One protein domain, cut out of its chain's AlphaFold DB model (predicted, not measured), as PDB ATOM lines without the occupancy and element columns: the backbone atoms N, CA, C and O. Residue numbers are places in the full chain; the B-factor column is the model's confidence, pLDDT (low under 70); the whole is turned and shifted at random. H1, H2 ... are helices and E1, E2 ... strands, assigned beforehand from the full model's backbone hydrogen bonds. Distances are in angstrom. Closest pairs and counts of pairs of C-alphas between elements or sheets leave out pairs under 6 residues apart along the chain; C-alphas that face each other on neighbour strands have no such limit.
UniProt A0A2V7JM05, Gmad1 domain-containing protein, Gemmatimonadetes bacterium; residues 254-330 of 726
ATOM      1  N   SER A 254     -19.974  15.275   1.025       86.19
ATOM      2  CA  SER A 254     -19.381  15.312  -0.308       86.19
ATOM      3  C   SER A 254     -18.430  16.501  -0.447       86.19
ATOM      4  O   SER A 254     -18.699  17.584   0.071       86.19
ATOM      5  N   LEU A 255     -17.321  16.282  -1.153       92.81
ATOM      6  CA  LEU A 255     -16.436  17.325  -1.669       92.81
ATOM      7  C   LEU A 255     -16.422  17.209  -3.194       92.81
ATOM      8  O   LEU A 255     -16.369  16.093  -3.715       92.81
ATOM      9  N   ALA A 256     -16.502  18.332  -3.902       94.00
ATOM     10  CA  ALA A 256     -16.473  18.375  -5.366       94.00
ATOM     11  C   ALA A 256     -15.953  19.726  -5.884       94.00
ATOM     12  O   ALA A 256     -15.807  20.674  -5.111       94.00
ATOM     13  N   ASP A 257     -15.734  19.802  -7.195       94.88
ATOM     14  CA  ASP A 257     -15.528  21.018  -7.985       94.88
ATOM     15  C   ASP A 257     -14.474  21.976  -7.405       94.88
ATOM     16  O   ASP A 257     -14.761  23.143  -7.113       94.88
ATOM     17  N   VAL A 258     -13.254  21.472  -7.201       95.88
ATOM     18  CA  VAL A 258     -12.134  22.289  -6.724       95.88
ATOM     19  C   VAL A 258     -11.599  23.169  -7.855       95.88
ATOM     20  O   VAL A 258     -11.368  22.700  -8.965       95.88
ATOM     21  N   VAL A 259     -11.390  24.458  -7.582       95.44
ATOM     22  CA  VAL A 259     -10.842  25.430  -8.541       95.44
ATOM     23  C   VAL A 259      -9.916  26.431  -7.851       95.44
ATOM     24  O   VAL A 259     -10.093  26.759  -6.676       95.44
ATOM     25  N   TRP A 260      -8.945  26.952  -8.602       93.44
ATOM     26  CA  TRP A 260      -8.084  28.048  -8.158       93.44
ATOM     27  C   TRP A 260      -8.612  29.399  -8.631       93.44
ATOM     28  O   TRP A 260      -9.073  29.544  -9.764       93.44
ATOM     29  N   THR A 261      -8.477  30.406  -7.777       90.88
ATOM     30  CA  THR A 261      -8.602  31.814  -8.168       90.88
ATOM     31  C   THR A 261      -7.281  32.339  -8.741       90.88
ATOM     32  O   THR A 261      -6.223  31.733  -8.544       90.88
ATOM     33  N   SER A 262      -7.315  33.492  -9.419       85.00
ATOM     34  CA  SER A 262      -6.102  34.200  -9.855       85.00
ATOM     35  C   SER A 262      -5.186  34.586  -8.692       85.00
ATOM     36  O   SER A 262      -3.975  34.672  -8.875       85.00
ATOM     37  N   ASP A 263      -5.767  34.785  -7.510       82.69
ATOM     38  CA  ASP A 263      -5.092  35.326  -6.330       82.69
ATOM     39  C   ASP A 263      -4.531  34.212  -5.428       82.69
ATOM     40  O   ASP A 263      -3.950  34.488  -4.380       82.69
ATOM     41  N   GLY A 264      -4.684  32.944  -5.829       85.69
ATOM     42  CA  GLY A 264      -4.176  31.789  -5.089       85.69
ATOM     43  C   GLY A 264      -5.108  31.263  -3.994       85.69
ATOM     44  O   GLY A 264      -4.713  30.379  -3.243       85.69
ATOM     45  N   GLU A 265      -6.351  31.742  -3.896       90.00
ATOM     46  CA  GLU A 265      -7.375  31.082  -3.073       90.00
ATOM     47  C   GLU A 265      -7.877  29.792  -3.742       90.00
ATOM     48  O   GLU A 265      -7.987  29.725  -4.973       90.00
ATOM     49  N   LEU A 266      -8.270  28.814  -2.920       93.00
ATOM     50  CA  LEU A 266      -8.949  27.593  -3.355       93.00
ATOM     51  C   LEU A 266     -10.443  27.690  -3.082       93.00
ATOM     52  O   LEU A 266     -10.859  27.891  -1.938       93.00
ATOM     53  N   TRP A 267     -11.258  27.494  -4.114       94.38
ATOM     54  CA  TRP A 267     -12.704  27.345  -3.971       94.38
ATOM     55  C   TRP A 267     -13.105  25.896  -4.236       94.38
ATOM     56  O   TRP A 267     -12.506  25.223  -5.070       94.38
ATOM     57  N   PHE A 268     -14.101  25.403  -3.509       95.31
ATOM     58  CA  PHE A 268     -14.586  24.029  -3.629       95.31
ATOM     59  C   PHE A 268     -16.045  23.928  -3.190       95.31
ATOM     60  O   PHE A 268     -16.575  24.810  -2.510       95.31
ATOM     61  N   VAL A 269     -16.702  22.835  -3.561       95.50
ATOM     62  CA  VAL A 269     -18.077  22.532  -3.166       95.50
ATOM     63  C   VAL A 269     -18.077  21.533  -2.022       95.50
ATOM     64  O   VAL A 269     -17.403  20.507  -2.083       95.50
ATOM     65  N   ALA A 270     -18.873  21.816  -0.993       93.31
ATOM     66  CA  ALA A 270     -19.124  20.892   0.106       93.31
ATOM     67  C   ALA A 270     -20.582  20.960   0.582       93.31
ATOM     68  O   ALA A 270     -21.298  21.908   0.270       93.31
ATOM     69  N   ASP A 271     -21.046  19.976   1.353       89.75
ATOM     70  CA  ASP A 271     -22.432  19.912   1.843       89.75
ATOM     71  C   ASP A 271     -22.584  19.711   3.368       89.75
ATOM     72  O   ASP A 271     -23.444  18.937   3.799       89.75
ATOM     73  N   PRO A 272     -21.844  20.442   4.230       84.19
ATOM     74  CA  PRO A 272     -21.911  20.253   5.685       84.19
ATOM     75  C   PRO A 272     -23.312  20.497   6.276       84.19
ATOM     76  O   PRO A 272     -23.622  19.996   7.355       84.19
ATOM     77  N   THR A 273     -24.180  21.228   5.570       76.56
ATOM     78  CA  THR A 273     -25.574  21.509   5.956       76.56
ATOM     79  C   THR A 273     -26.606  20.667   5.189       76.56
ATOM     80  O   THR A 273     -27.801  20.948   5.259       76.56
ATOM     81  N   GLY A 274     -26.168  19.662   4.421       83.19
ATOM     82  CA  GLY A 274     -27.018  18.766   3.625       83.19
ATOM     83  C   GLY A 274     -27.333  19.235   2.197       83.19
ATOM     84  O   GLY A 274     -27.923  18.477   1.429       83.19
ATOM     85  N   LEU A 275     -26.927  20.450   1.817       88.75
ATOM     86  CA  LEU A 275     -27.001  20.961   0.444       88.75
ATOM     87  C   LEU A 275     -25.615  21.436  -0.007       88.75
ATOM     88  O   LEU A 275     -24.913  22.040   0.804       88.75
ATOM     89  N   PRO A 276     -25.234  21.209  -1.277       92.75
ATOM     90  CA  PRO A 276     -23.943  21.644  -1.806       92.75
ATOM     91  C   PRO A 276     -23.870  23.175  -1.801       92.75
ATOM     92  O   PRO A 276     -24.795  23.842  -2.256       92.75
ATOM     93  N   GLN A 277     -22.792  23.742  -1.281       92.94
ATOM     94  CA  GLN A 277     -22.494  25.171  -1.351       92.94
ATOM     95  C   GLN A 277     -21.033  25.352  -1.741       92.94
ATOM     96  O   GLN A 277     -20.219  24.451  -1.532       92.94
ATOM     97  N   VAL A 278     -20.707  26.525  -2.271       93.50
ATOM     98  CA  VAL A 278     -19.331  26.910  -2.571       93.50
ATOM     99  C   VAL A 278     -18.687  27.476  -1.310       93.50
ATOM    100  O   VAL A 278     -19.256  28.343  -0.642       93.50
ATOM    101  N   TYR A 279     -17.484  27.009  -1.015       91.88
ATOM    102  CA  TYR A 279     -16.638  27.462   0.079       91.88
ATOM    103  C   TYR A 279     -15.294  27.928  -0.464       91.88
ATOM    104  O   TYR A 279     -14.838  27.452  -1.502       91.88
ATOM    105  N   ARG A 280     -14.651  28.832   0.273       90.75
ATOM    106  CA  ARG A 280     -13.260  29.219   0.060       90.75
ATOM    107  C   ARG A 280     -12.372  28.736   1.193       90.75
ATOM    108  O   ARG A 280     -12.766  28.764   2.363       90.75
ATOM    109  N   TRP A 281     -11.157  28.363   0.827       89.25
ATOM    110  CA  TRP A 281     -10.038  28.156   1.729       89.25
ATOM    111  C   TRP A 281      -8.916  29.140   1.382       89.25
ATOM    112  O   TRP A 281      -8.634  29.401   0.212       89.25
ATOM    113  N   THR A 282      -8.293  29.679   2.426       83.62
ATOM    114  CA  THR A 282      -7.126  30.569   2.359       83.62
ATOM    115  C   THR A 282      -6.100  30.079   3.379       83.62
ATOM    116  O   THR A 282      -6.474  29.358   4.304       83.62
ATOM    117  N   ASP A 283      -4.852  30.537   3.293       75.38
ATOM    118  CA  ASP A 283      -3.808  30.203   4.278       75.38
ATOM    119  C   ASP A 283      -4.173  30.620   5.721       75.38
ATOM    120  O   ASP A 283      -3.624  30.098   6.693       75.38
ATOM    121  N   SER A 284      -5.141  31.533   5.891       62.97
ATOM    122  CA  SER A 284      -5.779  31.780   7.185       62.97
ATOM    123  C   SER A 284      -6.757  30.634   7.481       62.97
ATOM    124  O   SER A 284      -7.739  30.457   6.771       62.97
ATOM    125  N   ALA A 285      -6.464  29.832   8.508       61.16
ATOM    126  CA  ALA A 285      -6.946  28.461   8.756       61.16
ATOM    127  C   ALA A 285      -8.471  28.167   8.762       61.16
ATOM    128  O   ALA A 285      -8.867  27.055   9.108       61.16
ATOM    129  N   ALA A 286      -9.354  29.106   8.417       75.88
ATOM    130  CA  ALA A 286     -10.795  28.915   8.483       75.88
ATOM    131  C   ALA A 286     -11.465  28.896   7.097       75.88
ATOM    132  O   ALA A 286     -11.383  29.856   6.332       75.88
ATOM    133  N   VAL A 287     -12.196  27.815   6.812       86.19
ATOM    134  CA  VAL A 287     -13.056  27.690   5.627       86.19
ATOM    135  C   VAL A 287     -14.268  28.613   5.762       86.19
ATOM    136  O   VAL A 287     -14.935  28.620   6.800       86.19
ATOM    137  N   GLN A 288     -14.586  29.362   4.705       87.06
ATOM    138  CA  GLN A 288     -15.693  30.325   4.696       87.06
ATOM    139  C   GLN A 288     -16.664  30.030   3.547       87.06
ATOM    140  O   GLN A 288     -16.212  29.712   2.446       87.06
ATOM    141  N   PRO A 289     -17.986  30.129   3.753       87.88
ATOM    142  CA  PRO A 289     -18.951  29.908   2.687       87.88
ATOM    143  C   PRO A 289     -19.042  31.145   1.788       87.88
ATOM    144  O   PRO A 289     -19.107  32.277   2.270       87.88
ATOM    145  N   LEU A 290     -19.081  30.915   0.476       88.25
ATOM    146  CA  LEU A 290     -19.298  31.944  -0.546       88.25
ATOM    147  C   LEU A 290     -20.760  32.015  -0.996       88.25
ATOM    148  O   LEU A 290     -21.201  33.040  -1.516       88.25
ATOM    149  N   THR A 291     -21.519  30.930  -0.813       88.56
ATOM    150  CA  THR A 291     -22.919  30.833  -1.238       88.56
ATOM    151  C   THR A 291     -23.827  30.306  -0.131       88.56
ATOM    152  O   THR A 291     -23.419  29.537   0.736       88.56
ATOM    153  N   ALA A 292     -25.098  30.698  -0.205       86.81
ATOM    154  CA  ALA A 292     -26.187  30.190   0.626       86.81
ATOM    155  C   ALA A 292     -27.434  29.953  -0.248       86.81
ATOM    156  O   ALA A 292     -28.511  30.502  -0.013       86.81
ATOM    157  N   GLU A 293     -27.270  29.183  -1.326       87.00
ATOM    158  CA  GLU A 293     -28.326  28.937  -2.311       87.00
ATOM    159  C   GLU A 293     -29.376  27.952  -1.799       87.00
ATOM    160  O   GLU A 293     -29.047  26.890  -1.268       87.00
ATOM    161  N   ARG A 294     -30.658  28.260  -2.033       85.94
ATOM    162  CA  ARG A 294     -31.797  27.469  -1.527       85.94
ATOM    163  C   ARG A 294     -31.759  26.000  -1.959       85.94
ATOM    164  O   ARG A 294     -32.186  25.139  -1.197       85.94
ATOM    165  N   PHE A 295     -31.304  25.729  -3.178       88.50
ATOM    166  CA  PHE A 295     -31.211  24.380  -3.751       88.50
ATOM    167  C   PHE A 295     -29.758  23.933  -3.953       88.50
ATOM    168  O   PHE A 295     -29.498  22.930  -4.616       88.50
ATOM    169  N   GLY A 296     -28.827  24.672  -3.350       90.81
ATOM    170  CA  GLY A 296     -27.397  24.463  -3.474       90.81
ATOM    171  C   GLY A 296     -26.747  25.146  -4.680       90.81
ATOM    172  O   GLY A 296     -27.415  25.522  -5.644       90.81
ATOM    173  N   ALA A 297     -25.430  25.313  -4.582       94.00
ATOM    174  CA  ALA A 297     -24.540  25.877  -5.589       94.00
ATOM    175  C   ALA A 297     -23.405  24.888  -5.881       94.00
ATOM    176  O   ALA A 297     -22.897  24.241  -4.961       94.00
ATOM    177  N   ARG A 298     -23.030  24.762  -7.155       95.94
ATOM    178  CA  ARG A 298     -22.007  23.824  -7.643       95.94
ATOM    179  C   ARG A 298     -21.120  24.456  -8.710       95.94
ATOM    180  O   ARG A 298     -21.434  25.552  -9.174       95.94
ATOM    181  N   ALA A 299     -20.052  23.762  -9.101       96.25
ATOM    182  CA  ALA A 299     -19.171  24.154 -10.196       96.25
ATOM    183  C   ALA A 299     -18.750  25.641 -10.152       96.25
ATOM    184  O   ALA A 299     -19.085  26.404 -11.063       96.25
ATOM    185  N   PRO A 300     -18.071  26.090  -9.078       96.56
ATOM    186  CA  PRO A 300     -17.641  27.471  -8.962       96.56
ATOM    187  C   PRO A 300     -16.636  27.841 -10.054       96.56
ATOM    188  O   PRO A 300     -15.775  27.053 -10.434       96.56
ATOM    189  N   ALA A 301     -16.727  29.079 -10.527       96.00
ATOM    190  CA  ALA A 301     -15.803  29.665 -11.483       96.00
ATOM    191  C   ALA A 301     -15.506  31.125 -11.091       96.00
ATOM    192  O   ALA A 301     -16.412  31.968 -11.170       96.00
ATOM    193  N   PRO A 302     -14.271  31.435 -10.652       94.12
ATOM    194  CA  PRO A 302     -13.879  32.785 -10.258       94.12
ATOM    195  C   PRO A 302     -13.738  33.707 -11.468       94.12
ATOM    196  O   PRO A 302     -13.057  33.380 -12.436       94.12
ATOM    197  N   LEU A 303     -14.374  34.876 -11.402       93.56
ATOM    198  CA  LEU A 303     -14.258  35.928 -12.412       93.56
ATOM    199  C   LEU A 303     -13.190  36.954 -12.009       93.56
ATOM    200  O   LEU A 303     -12.982  37.221 -10.828       93.56
ATOM    201  N   ALA A 304     -12.568  37.598 -13.001       89.62
ATOM    202  CA  ALA A 304     -11.530  38.612 -12.781       89.62
ATOM    203  C   ALA A 304     -12.022  39.875 -12.042       89.62
ATOM    204  O   ALA A 304     -11.218  40.654 -11.543       89.62
ATOM    205  N   ASP A 305     -13.338  40.095 -11.969       87.25
ATOM    206  CA  ASP A 305     -13.955  41.199 -11.225       87.25
ATOM    207  C   ASP A 305     -14.262  40.847  -9.752       87.25
ATOM    208  O   ASP A 305     -14.967  41.593  -9.067       87.25
ATOM    209  N   GLY A 306     -13.781  39.692  -9.275       85.00
ATOM    210  CA  GLY A 306     -14.071  39.146  -7.947       85.00
ATOM    211  C   GLY A 306     -15.462  38.515  -7.823       85.00
ATOM    212  O   GLY A 306     -15.861  38.098  -6.735       85.00
ATOM    213  N   GLY A 307     -16.237  38.462  -8.910       90.06
ATOM    214  CA  GLY A 307     -17.504  37.746  -8.973       90.06
ATOM    215  C   GLY A 307     -17.333  36.227  -9.039       90.06
ATOM    216  O   GLY A 307     -16.248  35.694  -9.272       90.06
ATOM    217  N   LEU A 308     -18.449  35.521  -8.865       92.44
ATOM    218  CA  LEU A 308     -18.519  34.061  -8.925       92.44
ATOM    219  C   LEU A 308     -19.589  33.648  -9.936       92.44
ATOM    220  O   LEU A 308     -20.734  34.106  -9.867       92.44
ATOM    221  N   LEU A 309     -19.221  32.755 -10.852       96.25
ATOM    222  CA  LEU A 309     -20.169  31.937 -11.600       96.25
ATOM    223  C   LEU A 309     -20.352  30.590 -10.915       96.25
ATOM    224  O   LEU A 309     -19.393  30.020 -10.408       96.25
ATOM    225  N   TYR A 310     -21.572  30.072 -10.932       96.44
ATOM    226  CA  TYR A 310     -21.881  28.758 -10.376       96.44
ATOM    227  C   TYR A 310     -23.121  28.165 -11.046       96.44
ATOM    228  O   TYR A 310     -23.964  28.882 -11.603       96.44
ATOM    229  N   ALA A 311     -23.241  26.844 -10.963       97.38
ATOM    230  CA  ALA A 311     -24.435  26.114 -11.346       97.38
ATOM    231  C   ALA A 311     -25.438  26.085 -10.184       97.38
ATOM    232  O   ALA A 311     -25.106  25.708  -9.056       97.38
ATOM    233  N   GLY A 312     -26.683  26.471 -10.463       95.12
ATOM    234  CA  GLY A 312     -27.811  26.362  -9.539       95.12
ATOM    235  C   GLY A 312     -28.886  25.425 -10.084       95.12
ATOM    236  O   GLY A 312     -29.105  25.362 -11.293       95.12
ATOM    237  N   LEU A 313     -29.586  24.715  -9.198       93.25
ATOM    238  CA  LEU A 313     -30.721  23.870  -9.567       93.25
ATOM    239  C   LEU A 313     -32.041  24.540  -9.172       93.25
ATOM    240  O   LEU A 313     -32.193  25.040  -8.061       93.25
ATOM    241  N   THR A 314     -33.027  24.513 -10.063       90.69
ATOM    242  CA  THR A 314     -34.387  24.992  -9.787       90.69
ATOM    243  C   THR A 314     -35.416  23.912 -10.106       90.69
ATOM    244  O   THR A 314     -35.107  22.884 -10.704       90.69
ATOM    245  N   ALA A 315     -36.686  24.171  -9.779       88.25
ATOM    246  CA  ALA A 315     -37.791  23.301 -10.183       88.25
ATOM    247  C   ALA A 315     -37.947  23.164 -11.714       88.25
ATOM    248  O   ALA A 315     -38.651  22.266 -12.167       88.25
ATOM    249  N   ARG A 316     -37.326  24.050 -12.511       86.56
ATOM    250  CA  ARG A 316     -37.382  24.037 -13.983       86.56
ATOM    251  C   ARG A 316     -36.127  23.462 -14.646       86.56
ATOM    252  O   ARG A 316     -36.095  23.377 -15.869       86.56
ATOM    253  N   GLY A 317     -35.118  23.076 -13.869       92.25
ATOM    254  CA  GLY A 317     -33.835  22.590 -14.374       92.25
ATOM    255  C   GLY A 317     -32.657  23.410 -13.861       92.25
ATOM    256  O   GLY A 317     -32.784  24.185 -12.909       92.25
ATOM    257  N   TRP A 318     -31.507  23.203 -14.490       96.50
ATOM    258  CA  TRP A 318     -30.257  23.864 -14.148       96.50
ATOM    259  C   TRP A 318     -30.174  25.275 -14.731       96.50
ATOM    260  O   TRP A 318     -30.686  25.562 -15.818       96.50
ATOM    261  N   GLU A 319     -29.497  26.147 -13.994       97.06
ATOM    262  CA  GLU A 319     -29.213  27.529 -14.358       97.06
ATOM    263  C   GLU A 319     -27.725  27.822 -14.165       97.06
ATOM    264  O   GLU A 319     -27.128  27.411 -13.167       97.06
ATOM    265  N   LEU A 320     -27.142  28.585 -15.089       97.56
ATOM    266  CA  LEU A 320     -25.841  29.219 -14.895       97.56
ATOM    267  C   LEU A 320     -26.080  30.600 -14.284       97.56
ATOM    268  O   LEU A 320     -26.779  31.426 -14.878       97.56
ATOM    269  N   ARG A 321     -25.525  30.862 -13.101       95.44
ATOM    270  CA  ARG A 321     -25.814  32.074 -12.319       95.44
ATOM    271  C   ARG A 321     -24.531  32.822 -11.974       95.44
ATOM    272  O   ARG A 321     -23.467  32.223 -11.870       95.44
ATOM    273  N   ARG A 322     -24.646  34.144 -11.805       93.25
ATOM    274  CA  ARG A 322     -23.557  35.057 -11.431       93.25
ATOM    275  C   ARG A 322     -23.892  35.841 -10.171       93.25
ATOM    276  O   ARG A 322     -24.944  36.483 -10.109       93.25
ATOM    277  N   THR A 323     -22.950  35.905  -9.238       89.75
ATOM    278  CA  THR A 323     -22.938  36.865  -8.124       89.75
ATOM    279  C   THR A 323     -21.787  37.864  -8.275       89.75
ATOM    280  O   THR A 323     -20.788  37.593  -8.940       89.75
ATOM    281  N   GLY A 324     -21.943  39.058  -7.693       82.31
ATOM    282  CA  GLY A 324     -20.867  40.056  -7.611       82.31
ATOM    283  C   GLY A 324     -20.002  39.876  -6.358       82.31
ATOM    284  O   GLY A 324     -20.454  39.272  -5.385       82.31
ATOM    285  N   ALA A 325     -18.807  40.475  -6.345       71.69
ATOM    286  CA  ALA A 325     -17.802  40.322  -5.282       71.69
ATOM    287  C   ALA A 325     -18.321  40.581  -3.851       71.69
ATOM    288  O   ALA A 325     -17.986  39.862  -2.911       71.69
ATOM    289  N   ALA A 326     -19.207  41.568  -3.669       55.53
ATOM    290  CA  ALA A 326     -19.767  41.901  -2.355       55.53
ATOM    291  C   ALA A 326     -20.682  40.802  -1.776       55.53
ATOM    292  O   ALA A 326     -20.829  40.712  -0.556       55.53
ATOM    293  N   ALA A 327     -21.288  39.965  -2.624       55.41
ATOM    294  CA  ALA A 327     -22.168  38.875  -2.201       55.41
ATOM    295  C   ALA A 327     -21.387  37.685  -1.617       55.41
ATOM    296  O   ALA A 327     -21.903  36.995  -0.744       55.41
ATOM    297  N   SER A 328     -20.141  37.495  -2.060       54.91
ATOM    298  CA  SER A 328     -19.272  36.364  -1.708       54.91
ATOM    299  C   SER A 328     -18.524  36.542  -0.374       54.91
ATOM    300  O   SER A 328     -17.771  35.667   0.031       54.91
ATOM    301  N   SER A 329     -18.691  37.677   0.320       54.44
ATOM    302  CA  SER A 329     -17.785  38.118   1.402       54.44
ATOM    303  C   SER A 329     -18.370  38.112   2.824       54.44
ATOM    304  O   SER A 329     -17.690  38.518   3.764       54.44
ATOM    305  N   ARG A 330     -19.631  37.695   3.020       54.69
ATOM    306  CA  ARG A 330     -20.380  37.967   4.270       54.69
ATOM    307  C   ARG A 330     -20.811  36.732   5.054       54.69
ATOM    308  O   ARG A 330     -21.989  36.587   5.377       54.69
TER     309      ARG A 330
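This is residues 254 to 330 of the 726 residues of the protein "Gmad1 domain-containing protein" of Gemmatimonadetes bacterium (UniProt A0A2V7JM05). Two small three-stranded sheets make a loose sandwich and are only partly face to face: E4 of the second sheet packs on the first sheet, E1 E2 E3, while the hairpin of E5 and E6 reaches away from it. A long link folds back beside E3 on its way to E4, and the short helix H1 ends the fold. The printed part has 77 residues, with named elements in the order E1 E2 E3 E4 E5 E6 H1; the sheets run E1 E2 E3 and E4 E5 E6, both antiparallel. The class is mostly strand. The whole is compact, with a radius of gyration of the C-alphas of 11.8 A and spans of 38 by 27 by 21 A.

E1 is residues 255 to 260, 15.1 A long, and begins at C-alpha 255 (-16.436, 17.325, -1.669). E2 is residues 266 to 270, 12.7 A, and E3 residues 277 to 281, 13.2 A. E4 is residues 297 to 302, 13.5 A, beginning at C-alpha 297 (-24.540, 25.877, -5.589). E5 is residues 308 to 314, 18.3 A, and E6 residues 317 to 323, 19.0 A. H1 is residues 325 to 329, 7.0 A, ending at C-alpha 329 (-17.785, 38.118, 1.402).

E1, E2 and E3 form a meander, each strand the antiparallel neighbour of the one before, and the sheet is only just strongly twisted, with C-alphas up to 4.1 A off its best plane. In the hairpin of E1 and E2, N 259 and O 267 are 2.9 A apart; in that of E2 and E3, N 279 and O 268 are 2.8 A apart. E4, E5 and E6 form a second meander, also strongly twisted. N 301 and O 309 are 2.8 A apart in the hairpin of E4 and E5, and N 319 and O 312 2.8 A in that of E5 and E6. The two sheets form a sandwich, their facing parts 9.7 A centre to centre and their best planes 37 degrees apart. The closest C-alphas of E1 and E4 are those of Asp 257 and Ala 299, 5.3 A apart; those of E3 and E4 are Gln 277 and Ala 297, 4.8 A apart. E6 is apart from E1, E2 and E3. Residues 279 to 280 of E3 pair antiparallel with residues 288 to 289. H1 is not on either sheet, only just so for E4 E5 E6, with 4 pairs of C-alphas within 10 A. In H1, 0 of 1 O i to N i+4 pairs and 1 of 2 O i to N i+3 pairs are within hydrogen-bond range.

The two C-alphas farthest apart are those of Ser 284 and Arg 316, 38.8 A. The printed part has no cut. The link from E3 to E4, residues 282 to 296, is long. Mean pLDDT of the printed part is 87.2; residues 284 to 285 and 326 to 330 are under 70.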